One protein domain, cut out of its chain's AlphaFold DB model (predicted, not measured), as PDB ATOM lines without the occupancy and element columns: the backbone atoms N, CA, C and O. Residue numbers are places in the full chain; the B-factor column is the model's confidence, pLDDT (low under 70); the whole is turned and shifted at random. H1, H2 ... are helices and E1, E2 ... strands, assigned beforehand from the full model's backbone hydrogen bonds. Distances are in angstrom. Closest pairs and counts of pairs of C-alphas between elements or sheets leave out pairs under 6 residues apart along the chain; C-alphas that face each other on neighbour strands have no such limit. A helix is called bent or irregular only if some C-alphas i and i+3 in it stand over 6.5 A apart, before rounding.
ATOM      1  N   LYS A  14     328.426 175.488 181.410       91.81
ATOM      2  CA  LYS A  14     327.257 175.222 180.560       91.81
ATOM      3  C   LYS A  14     326.100 174.713 181.407       91.81
ATOM      4  O   LYS A  14     326.296 174.264 182.536       91.81
ATOM      5  N   THR A  15     324.879 174.848 180.895       90.81
ATOM      6  CA  THR A  15     323.712 174.281 181.579       90.81
ATOM      7  C   THR A  15     323.726 172.760 181.496       90.81
ATOM      8  O   THR A  15     324.337 172.191 180.594       90.81
ATOM      9  N   VAL A  16     322.988 172.098 182.388       89.50
ATOM     10  CA  VAL A  16     322.819 170.632 182.370       89.50
ATOM     11  C   VAL A  16     322.405 170.119 180.987       89.50
ATOM     12  O   VAL A  16     322.981 169.166 180.477       89.50
ATOM     13  N   ARG A  17     321.466 170.806 180.325       90.62
ATOM     14  CA  ARG A  17     321.031 170.446 178.968       90.62
ATOM     15  C   ARG A  17     322.147 170.579 177.933       90.62
ATOM     16  O   ARG A  17     322.237 169.764 177.025       90.62
ATOM     17  N   GLN A  18     322.962 171.626 178.027       92.19
ATOM     18  CA  GLN A  18     324.075 171.838 177.100       92.19
ATOM     19  C   GLN A  18     325.171 170.790 177.287       92.19
ATOM     20  O   GLN A  18     325.731 170.344 176.294       92.19
ATOM     21  N   TRP A  19     325.445 170.378 178.526       93.88
ATOM     22  CA  TRP A  19     326.344 169.256 178.783       93.88
ATOM     23  C   TRP A  19     325.784 167.946 178.238       93.88
ATOM     24  O   TRP A  19     326.507 167.238 177.547       93.88
ATOM     25  N   ALA A  20     324.490 167.683 178.427       92.25
ATOM     26  CA  ALA A  20     323.851 166.479 177.899       92.25
ATOM     27  C   ALA A  20     323.938 166.384 176.368       92.25
ATOM     28  O   ALA A  20     324.204 165.317 175.823       92.25
ATOM     29  N   LEU A  21     323.807 167.516 175.665       93.00
ATOM     30  CA  LEU A  21     324.026 167.586 174.214       93.00
ATOM     31  C   LEU A  21     325.474 167.283 173.798       93.00
ATOM     32  O   LEU A  21     325.702 166.883 172.663       93.00
ATOM     33  N   LEU A  22     326.439 167.475 174.698       93.69
ATOM     34  CA  LEU A  22     327.842 167.096 174.514       93.69
ATOM     35  C   LEU A  22     328.130 165.673 175.024       93.69
ATOM     36  O   LEU A  22     329.291 165.283 175.083       93.69
ATOM     37  N   GLY A  23     327.103 164.911 175.417       94.06
ATOM     38  CA  GLY A  23     327.258 163.571 175.983       94.06
ATOM     39  C   GLY A  23     327.789 163.564 177.416       94.06
ATOM     40  O   GLY A  23     328.356 162.565 177.843       94.06
ATOM     41  N   ARG A  24     327.630 164.663 178.165       94.81
ATOM     42  CA  ARG A  24     328.112 164.805 179.546       94.81
ATOM     43  C   ARG A  24     326.977 165.091 180.520       94.81
ATOM     44  O   ARG A  24     326.032 165.807 180.204       94.81
ATOM     45  N   THR A  25     327.091 164.587 181.740       92.44
ATOM     46  CA  THR A  25     326.148 164.839 182.838       92.44
ATOM     47  C   THR A  25     326.900 165.369 184.059       92.44
ATOM     48  O   THR A  25     328.059 164.993 184.255       92.44
ATOM     49  N   PRO A  26     326.306 166.248 184.886       91.62
ATOM     50  CA  PRO A  26     326.887 166.594 186.181       91.62
ATOM     51  C   PRO A  26     327.185 165.342 187.009       91.62
ATOM     52  O   PRO A  26     326.432 164.369 186.945       91.62
ATOM     53  N   LEU A  27     328.275 165.373 187.778       90.50
ATOM     54  CA  LEU A  27     328.558 164.335 188.767       90.50
ATOM     55  C   LEU A  27     327.456 164.317 189.833       90.50
ATOM     56  O   LEU A  27     326.881 165.357 190.171       90.50
ATOM     57  N   ASP A  28     327.186 163.141 190.392       82.94
ATOM     58  CA  ASP A  28     326.283 163.034 191.533       82.94
ATOM     59  C   ASP A  28     326.850 163.838 192.706       82.94
ATOM     60  O   ASP A  28     328.034 163.753 193.032       82.94
ATOM     61  N   GLY A  29     326.014 164.686 193.304       78.00
ATOM     62  CA  GLY A  29     326.448 165.600 194.362       78.00
ATOM     63  C   GLY A  29     327.253 166.816 193.882       78.00
ATOM     64  O   GLY A  29     327.634 167.638 194.713       78.00
ATOM     65  N   ALA A  30     327.474 166.996 192.572       84.31
ATOM     66  CA  ALA A  30     328.137 168.190 192.060       84.31
ATOM     67  C   ALA A  30     327.392 169.462 192.486       84.31
ATOM     68  O   ALA A  30     326.189 169.629 192.242       84.31
ATOM     69  N   ILE A  31     328.140 170.399 193.066       81.50
ATOM     70  CA  ILE A  31     327.638 171.735 193.362       81.50
ATOM     71  C   ILE A  31     327.798 172.578 192.093       81.50
ATOM     72  O   ILE A  31     328.904 172.702 191.568       81.50
ATOM     73  N   PRO A  32     326.723 173.175 191.571       81.69
ATOM     74  CA  PRO A  32     326.806 174.000 190.385       81.69
ATOM     75  C   PRO A  32     327.584 175.274 190.658       81.69
ATOM     76  O   PRO A  32     327.423 175.951 191.675       81.69
ATOM     77  N   SER A  33     328.389 175.634 189.676       81.81
ATOM     78  CA  SER A  33     329.292 176.771 189.737       81.81
ATOM     79  C   SER A  33     328.543 178.101 189.613       81.81
ATOM     80  O   SER A  33     329.030 179.132 190.073       81.81
ATOM     81  N   TYR A  34     327.363 178.102 188.978       79.69
ATOM     82  CA  TYR A  34     326.538 179.299 188.852       79.69
ATOM     83  C   TYR A  34     325.046 178.972 188.731       79.69
ATOM     84  O   TYR A  34     324.657 178.018 188.056       79.69
ATOM     85  N   ILE A  35     324.190 179.779 189.364       77.94
ATOM     86  CA  ILE A  35     322.738 179.563 189.402       77.94
ATOM     87  C   ILE A  35     322.020 180.879 189.119       77.94
ATOM     88  O   ILE A  35     322.314 181.909 189.723       77.94
ATOM     89  N   TRP A  36     321.050 180.828 188.215       79.00
ATOM     90  CA  TRP A  36     320.057 181.880 188.028       79.00
ATOM     91  C   TRP A  36     318.799 181.511 188.799       79.00
ATOM     92  O   TRP A  36     318.238 180.452 188.537       79.00
ATOM     93  N   ASP A  37     318.356 182.363 189.725       73.94
ATOM     94  CA  ASP A  37     317.185 182.131 190.573       73.94
ATOM     95  C   ASP A  37     315.991 183.041 190.221       73.94
ATOM     96  O   ASP A  37     316.136 184.155 189.715       73.94
ATOM     97  N   THR A  38     314.782 182.560 190.493       71.56
ATOM     98  CA  THR A  38     313.520 183.315 190.518       71.56
ATOM     99  C   THR A  38     313.085 183.510 191.975       71.56
ATOM    100  O   THR A  38     313.894 183.356 192.893       71.56
ATOM    101  N   PHE A  39     311.847 183.938 192.237       65.31
ATOM    102  CA  PHE A  39     311.311 183.976 193.607       65.31
ATOM    103  C   PHE A  39     311.047 182.576 194.180       65.31
ATOM    104  O   PHE A  39     311.019 182.424 195.396       65.31
ATOM    105  N   GLU A  40     310.913 181.565 193.322       68.81
ATOM    106  CA  GLU A  40     310.478 180.212 193.696       68.81
ATOM    107  C   GLU A  40     311.613 179.176 193.663       68.81
ATOM    108  O   GLU A  40     311.410 178.029 194.052       68.81
ATOM    109  N   GLY A  41     312.816 179.558 193.221       71.75
ATOM    110  CA  GLY A  41     313.965 178.657 193.161       71.75
ATOM    111  C   GLY A  41     314.868 178.890 191.946       71.75
ATOM    112  O   GLY A  41     314.768 179.919 191.282       71.75
ATOM    113  N   PRO A  42     315.790 177.965 191.649       80.38
ATOM    114  CA  PRO A  42     316.675 178.056 190.489       80.38
ATOM    115  C   PRO A  42     315.896 177.923 189.165       80.38
ATOM    116  O   PRO A  42     315.192 176.945 188.940       80.38
ATOM    117  N   SER A  43     316.067 178.881 188.255       81.69
ATOM    118  CA  SER A  43     315.584 178.848 186.865       81.69
ATOM    119  C   SER A  43     316.611 178.265 185.891       81.69
ATOM    120  O   SER A  43     316.242 177.692 184.868       81.69
ATOM    121  N   SER A  44     317.909 178.398 186.166       84.00
ATOM    122  CA  SER A  44     318.960 177.757 185.366       84.00
ATOM    123  C   SER A  44     320.181 177.461 186.218       84.00
ATOM    124  O   SER A  44     320.582 178.276 187.046       84.00
ATOM    125  N   ILE A  45     320.785 176.299 185.981       86.69
ATOM    126  CA  ILE A  45     321.908 175.775 186.755       86.69
ATOM    127  C   ILE A  45     323.052 175.476 185.797       86.69
ATOM    128  O   ILE A  45     322.837 174.858 184.750       86.69
ATOM    129  N   TYR A  46     324.250 175.926 186.155       88.88
ATOM    130  CA  TYR A  46     325.453 175.794 185.352       88.88
ATOM    131  C   TYR A  46     326.524 175.010 186.098       88.88
ATOM    132  O   TYR A  46     326.788 175.274 187.270       88.88
ATOM    133  N   TYR A  47     327.177 174.111 185.371       89.75
ATOM    134  CA  TYR A  47     328.295 173.304 185.845       89.75
ATOM    135  C   TYR A  47     329.526 173.600 184.998       89.75
ATOM    136  O   TYR A  47     329.396 173.860 183.794       89.75
ATOM    137  N   LEU A  48     330.704 173.571 185.617       91.31
ATOM    138  CA  LEU A  48     331.976 173.540 184.903       91.31
ATOM    139  C   LEU A  48     332.231 172.129 184.375       91.31
ATOM    140  O   LEU A  48     331.724 171.154 184.920       91.31
ATOM    141  N   GLU A  49     333.060 172.018 183.344       91.06
ATOM    142  CA  GLU A  49     333.416 170.727 182.743       91.06
ATOM    143  C   GLU A  49     333.977 169.727 183.765       91.06
ATOM    144  O   GLU A  49     333.595 168.558 183.760       91.06
ATOM    145  N   LYS A  50     334.814 170.206 184.695       90.75
ATOM    146  CA  LYS A  50     335.407 169.399 185.775       90.75
ATOM    147  C   LYS A  50     334.377 168.781 186.731       90.75
ATOM    148  O   LYS A  50     334.678 167.786 187.376       90.75
ATOM    149  N   ASP A  51     333.183 169.369 186.814       90.81
ATOM    150  CA  ASP A  51     332.086 168.914 187.674       90.81
ATOM    151  C   ASP A  51     331.129 167.976 186.906       90.81
ATOM    152  O   ASP A  51     330.029 167.667 187.369       90.81
ATOM    153  N   THR A  52     331.523 167.549 185.702       92.81
ATOM    154  CA  THR A  52     330.752 166.664 184.823       92.81
ATOM    155  C   THR A  52     331.554 165.423 184.452       92.81
ATOM    156  O   THR A  52     332.781 165.465 184.368       92.81
ATOM    157  N   ARG A  53     330.846 164.332 184.158       94.88
ATOM    158  CA  ARG A  53     331.388 163.107 183.560       94.88
ATOM    159  C   ARG A  53     330.709 162.806 182.233       94.88
ATOM    160  O   ARG A  53     329.628 163.330 181.961       94.88
ATOM    161  N   ASP A  54     331.309 161.923 181.448       95.75
ATOM    162  CA  ASP A  54     330.647 161.374 180.270       95.75
ATOM    163  C   ASP A  54     329.428 160.536 180.688       95.75
ATOM    164  O   ASP A  54     329.420 159.856 181.723       95.75
ATOM    165  N   MET A  55     328.364 160.658 179.902       94.62
ATOM    166  CA  MET A  55     327.156 159.857 180.040       94.62
ATOM    167  C   MET A  55     327.433 158.418 179.622       94.62
ATOM    168  O   MET A  55     328.187 158.168 178.680       94.62
ATOM    169  N   THR A  56     326.764 157.466 180.268       94.81
ATOM    170  CA  THR A  56     326.685 156.110 179.724       94.81
ATOM    171  C   THR A  56     325.784 156.087 178.488       94.81
ATOM    172  O   THR A  56     324.998 157.008 178.236       94.81
ATOM    173  N   GLN A  57     325.864 155.013 177.704       93.69
ATOM    174  CA  GLN A  57     325.019 154.848 176.523       93.69
ATOM    175  C   GLN A  57     323.523 154.842 176.892       93.69
ATOM    176  O   GLN A  57     322.684 155.386 176.168       93.69
ATOM    177  N   GLU A  58     323.180 154.276 178.047       93.31
ATOM    178  CA  GLU A  58     321.821 154.230 178.586       93.31
ATOM    179  C   GLU A  58     321.337 155.630 178.988       93.31
ATOM    180  O   GLU A  58     320.221 156.025 178.655       93.31
ATOM    181  N   GLU A  59     322.184 156.426 179.641       92.00
ATOM    182  CA  GLU A  59     321.852 157.805 180.022       92.00
ATOM    183  C   GLU A  59     321.667 158.703 178.800       92.00
ATOM    184  O   GLU A  59     320.726 159.500 178.745       92.00
ATOM    185  N   TYR A  60     322.530 158.547 177.795       91.81
ATOM    186  CA  TYR A  60     322.427 159.297 176.552       91.81
ATOM    187  C   TYR A  60     321.155 158.934 175.776       91.81
ATOM    188  O   TYR A  60     320.441 159.818 175.306       91.81
ATOM    189  N   THR A  61     320.812 157.647 175.680       93.50
ATOM    190  CA  THR A  61     319.562 157.222 175.025       93.50
ATOM    191  C   THR A  61     318.328 157.714 175.782       93.50
ATOM    192  O   THR A  61     317.401 158.229 175.155       93.50
ATOM    193  N   ALA A  62     318.334 157.664 177.118       90.88
ATOM    194  CA  ALA A  62     317.275 158.243 177.944       90.88
ATOM    195  C   ALA A  62     317.147 159.764 177.743       90.88
ATOM    196  O   ALA A  62     316.034 160.281 177.634       90.88
ATOM    197  N   PHE A  63     318.269 160.481 177.634       89.88
ATOM    198  CA  PHE A  63     318.283 161.908 177.313       89.88
ATOM    199  C   PHE A  63     317.683 162.198 175.932       89.88
ATOM    200  O   PHE A  63     316.879 163.119 175.805       89.88
ATOM    201  N   VAL A  64     318.037 161.420 174.906       90.38
ATOM    202  CA  VAL A  64     317.494 161.598 173.550       90.38
ATOM    203  C   VAL A  64     315.974 161.400 173.541       90.38
ATOM    204  O   VAL A  64     315.262 162.167 172.890       90.38
ATOM    205  N   VAL A  65     315.468 160.428 174.304       92.31
ATOM    206  CA  VAL A  65     314.026 160.165 174.445       92.31
ATOM    207  C   VAL A  65     313.312 161.265 175.246       92.31
ATOM    208  O   VAL A  65     312.200 161.648 174.886       92.31
ATOM    209  N   ASP A  66     313.942 161.816 176.289       90.25
ATOM    210  CA  ASP A  66     313.354 162.821 177.194       90.25
ATOM    211  C   ASP A  66     314.094 164.172 177.159       90.25
ATOM    212  O   ASP A  66     314.342 164.812 178.183       90.25
ATOM    213  N   MET A  67     314.448 164.656 175.964       83.94
ATOM    214  CA  MET A  67     315.253 165.880 175.827       83.94
ATOM    215  C   MET A  67     314.561 167.122 176.427       83.94
ATOM    216  O   MET A  67     315.232 168.086 176.811       83.94
ATOM    217  N   LYS A  68     313.219 167.122 176.490       79.88
ATOM    218  CA  LYS A  68     312.421 168.202 177.093       79.88
ATOM    219  C   LYS A  68     312.402 168.120 178.625       79.88
ATOM    220  O   LYS A  68     312.644 169.140 179.264       79.88
ATOM    221  N   GLY A  69     312.165 166.944 179.208       86.44
ATOM    222  CA  GLY A  69     312.063 166.774 180.660       86.44
ATOM    223  C   GLY A  69     313.410 166.664 181.374       86.44
ATOM    224  O   GLY A  69     313.491 166.925 182.575       86.44
ATOM    225  N   TYR A  70     314.489 166.339 180.656       86.38
ATOM    226  CA  TYR A  70     315.803 166.089 181.250       86.38
ATOM    227  C   TYR A  70     316.297 167.246 182.132       86.38
ATOM    228  O   TYR A  70     316.568 167.054 183.315       86.38
ATOM    229  N   SER A  71     316.354 168.476 181.610       82.44
ATOM    230  CA  SER A  71     316.810 169.625 182.407       82.44
ATOM    231  C   SER A  71     315.858 170.002 183.537       82.44
ATOM    232  O   SER A  71     316.310 170.483 184.574       82.44
ATOM    233  N   GLU A  72     314.555 169.781 183.362       86.06
ATOM    234  CA  GLU A  72     313.556 170.073 184.392       86.06
ATOM    235  C   GLU A  72     313.705 169.145 185.598       86.06
ATOM    236  O   GLU A  72     313.582 169.601 186.735       86.06
ATOM    237  N   ARG A  73     314.055 167.870 185.381       86.62
ATOM    238  CA  ARG A  73     314.354 166.928 186.473       86.62
ATOM    239  C   ARG A  73     315.509 167.420 187.338       86.62
ATOM    240  O   ARG A  73     315.384 167.428 188.560       86.62
ATOM    241  N   PHE A  74     316.591 167.894 186.718       83.31
ATOM    242  CA  PHE A  74     317.729 168.456 187.450       83.31
ATOM    243  C   PHE A  74     317.370 169.763 188.158       83.31
ATOM    244  O   PHE A  74     317.736 169.938 189.316       83.31
ATOM    245  N   LEU A  75     316.604 170.653 187.520       83.69
ATOM    246  CA  LEU A  75     316.104 171.869 188.170       83.69
ATOM    247  C   LEU A  75     315.234 171.545 189.389       83.69
ATOM    248  O   LEU A  75     315.387 172.176 190.432       83.69
ATOM    249  N   LYS A  76     314.364 170.534 189.294       85.25
ATOM    250  CA  LYS A  76     313.500 170.089 190.393       85.25
ATOM    251  C   LYS A  76     314.302 169.460 191.531       85.25
ATOM    252  O   LYS A  76     314.121 169.859 192.679       85.25
ATOM    253  N   MET A  77     315.203 168.528 191.213       83.69
ATOM    254  CA  MET A  77     316.109 167.904 192.185       83.69
ATOM    255  C   MET A  77     316.919 168.970 192.925       83.69
ATOM    256  O   MET A  77     317.031 168.963 194.150       83.69
ATOM    257  N   PHE A  78     317.446 169.938 192.181       80.00
ATOM    258  CA  PHE A  78     318.245 170.996 192.760       80.00
ATOM    259  C   PHE A  78     317.408 172.002 193.547       80.00
ATOM    260  O   PHE A  78     317.857 172.455 194.588       80.00
ATOM    261  N   SER A  79     316.185 172.321 193.119       79.94
ATOM    262  CA  SER A  79     315.265 173.180 193.876       79.94
ATOM    263  C   SER A  79     314.929 172.586 195.250       79.94
ATOM    264  O   SER A  79     314.947 173.293 196.255       79.94
ATOM    265  N   GLN A  80     314.736 171.266 195.331       80.94
ATOM    266  CA  GLN A  80     314.545 170.569 196.611       80.94
ATOM    267  C   GLN A  80     315.776 170.692 197.522       80.94
ATOM    268  O   GLN A  80     315.656 170.888 198.731       80.94
ATOM    269  N   ASN A  81     316.966 170.627 196.931       78.56
ATOM    270  CA  ASN A  81     318.240 170.694 197.640       78.56
ATOM    271  C   ASN A  81     318.780 172.121 197.845       78.56
ATOM    272  O   ASN A  81     319.698 172.333 198.639       78.56
ATOM    273  N   TRP A  82     318.187 173.113 197.182       75.94
ATOM    274  CA  TRP A  82     318.628 174.507 197.134       75.94
ATOM    275  C   TRP A  82     318.654 175.162 198.510       75.94
ATOM    276  O   TRP A  82     319.598 175.878 198.841       75.94
ATOM    277  N   PHE A  83     317.645 174.879 199.337       72.12
ATOM    278  CA  PHE A  83     317.568 175.408 200.697       72.12
ATOM    279  C   PHE A  83     318.722 174.927 201.577       72.12
ATOM    280  O   PHE A  83     319.201 175.682 202.420       72.12
ATOM    281  N   LYS A  84     319.219 173.706 201.360       74.81
ATOM    282  CA  LYS A  84     320.393 173.192 202.074       74.81
ATOM    283  C   LYS A  84     321.668 173.912 201.610       74.81
ATOM    284  O   LYS A  84     322.472 174.319 202.440       74.81
ATOM    285  N   ILE A  85     321.820 174.162 200.304       73.44
ATOM    286  CA  ILE A  85     322.978 174.891 199.742       73.44
ATOM    287  C   ILE A  85     323.013 176.329 200.256       73.44
ATOM    288  O   ILE A  85     324.054 176.812 200.691       73.44
TER     289      ILE A  85
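This is residues 14 to 85 of the 93 residues of an uncharacterized protein of Oscillibacter sp. 1-3 (UniProt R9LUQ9). Two small two-stranded sheets, the hairpin E2 and E3 and the pair E1 and E4, come together where E1 nears E3, with the short helix H1 packed on E1 and E3, while the long helix H3 packs on E3 and meets H1 with its residues 70 to 74. H2 lies at one end of the longest axis and the turn of the hairpin at the other. The printed part has 72 residues, with three named helices and four named strands in the order H1, E1, E2, E3, E4, H2, H3, of mixed class, and both sheets are antiparallel. It is compact, with a radius of gyration of the C-alphas of 11.8 A and spans of 35 by 24 by 17 A.

H1 is residues 16 to 21, from C-alpha 16 at (322.819, 170.632, 182.370). E1 is residues 24 to 26, E2 34 to 37, E3 42 to 48, 16.9 A long, and E4 52 to 54. H2 is residues 57 to 65, 12.4 A long. H3, residues 70 to 85, is 21.7 A long and ends at (322.978, 174.891, 199.742); it is irregular, with C-alphas 80 and 83 7.0 A apart, and has a kink of 36 degrees near residue 79.

Residues 14 to 15 pair antiparallel with residues 46 to 47 of E3. The closest C-alphas of H1 and E1, Trp 19 and Thr 25, are 6.0 A apart. E1 and E4 are antiparallel, with N 25 and O 53 at 2.8 A. In the hairpin E2 and E3, N 36 and O 44 are 2.8 A apart. H1 and H2 are close but not clearly touching, Ala 20 and Phe 63 being the closest C-alphas at 7.2 A. H3 touches H1 with residues 70 to 74 alone, the closest C-alphas being Arg 17 and Ser 71, 5.5 A, at a shallow tilt of 29 degrees, opposite ways. The closest C-alphas of E3 and H3, Pro 42 and Ser 79, are 6.1 A apart. H3 and E2 are apart. Every O i to N i+4 pair is within hydrogen-bond range in H1 and H2, and 9 of 12 in H3.

The two C-alphas farthest apart, Phe 39 and Gln 57, are 36.4 A apart. The printed part has no cut and no long link. Its mean pLDDT is 85.8, and residues 39 to 40 are under 70.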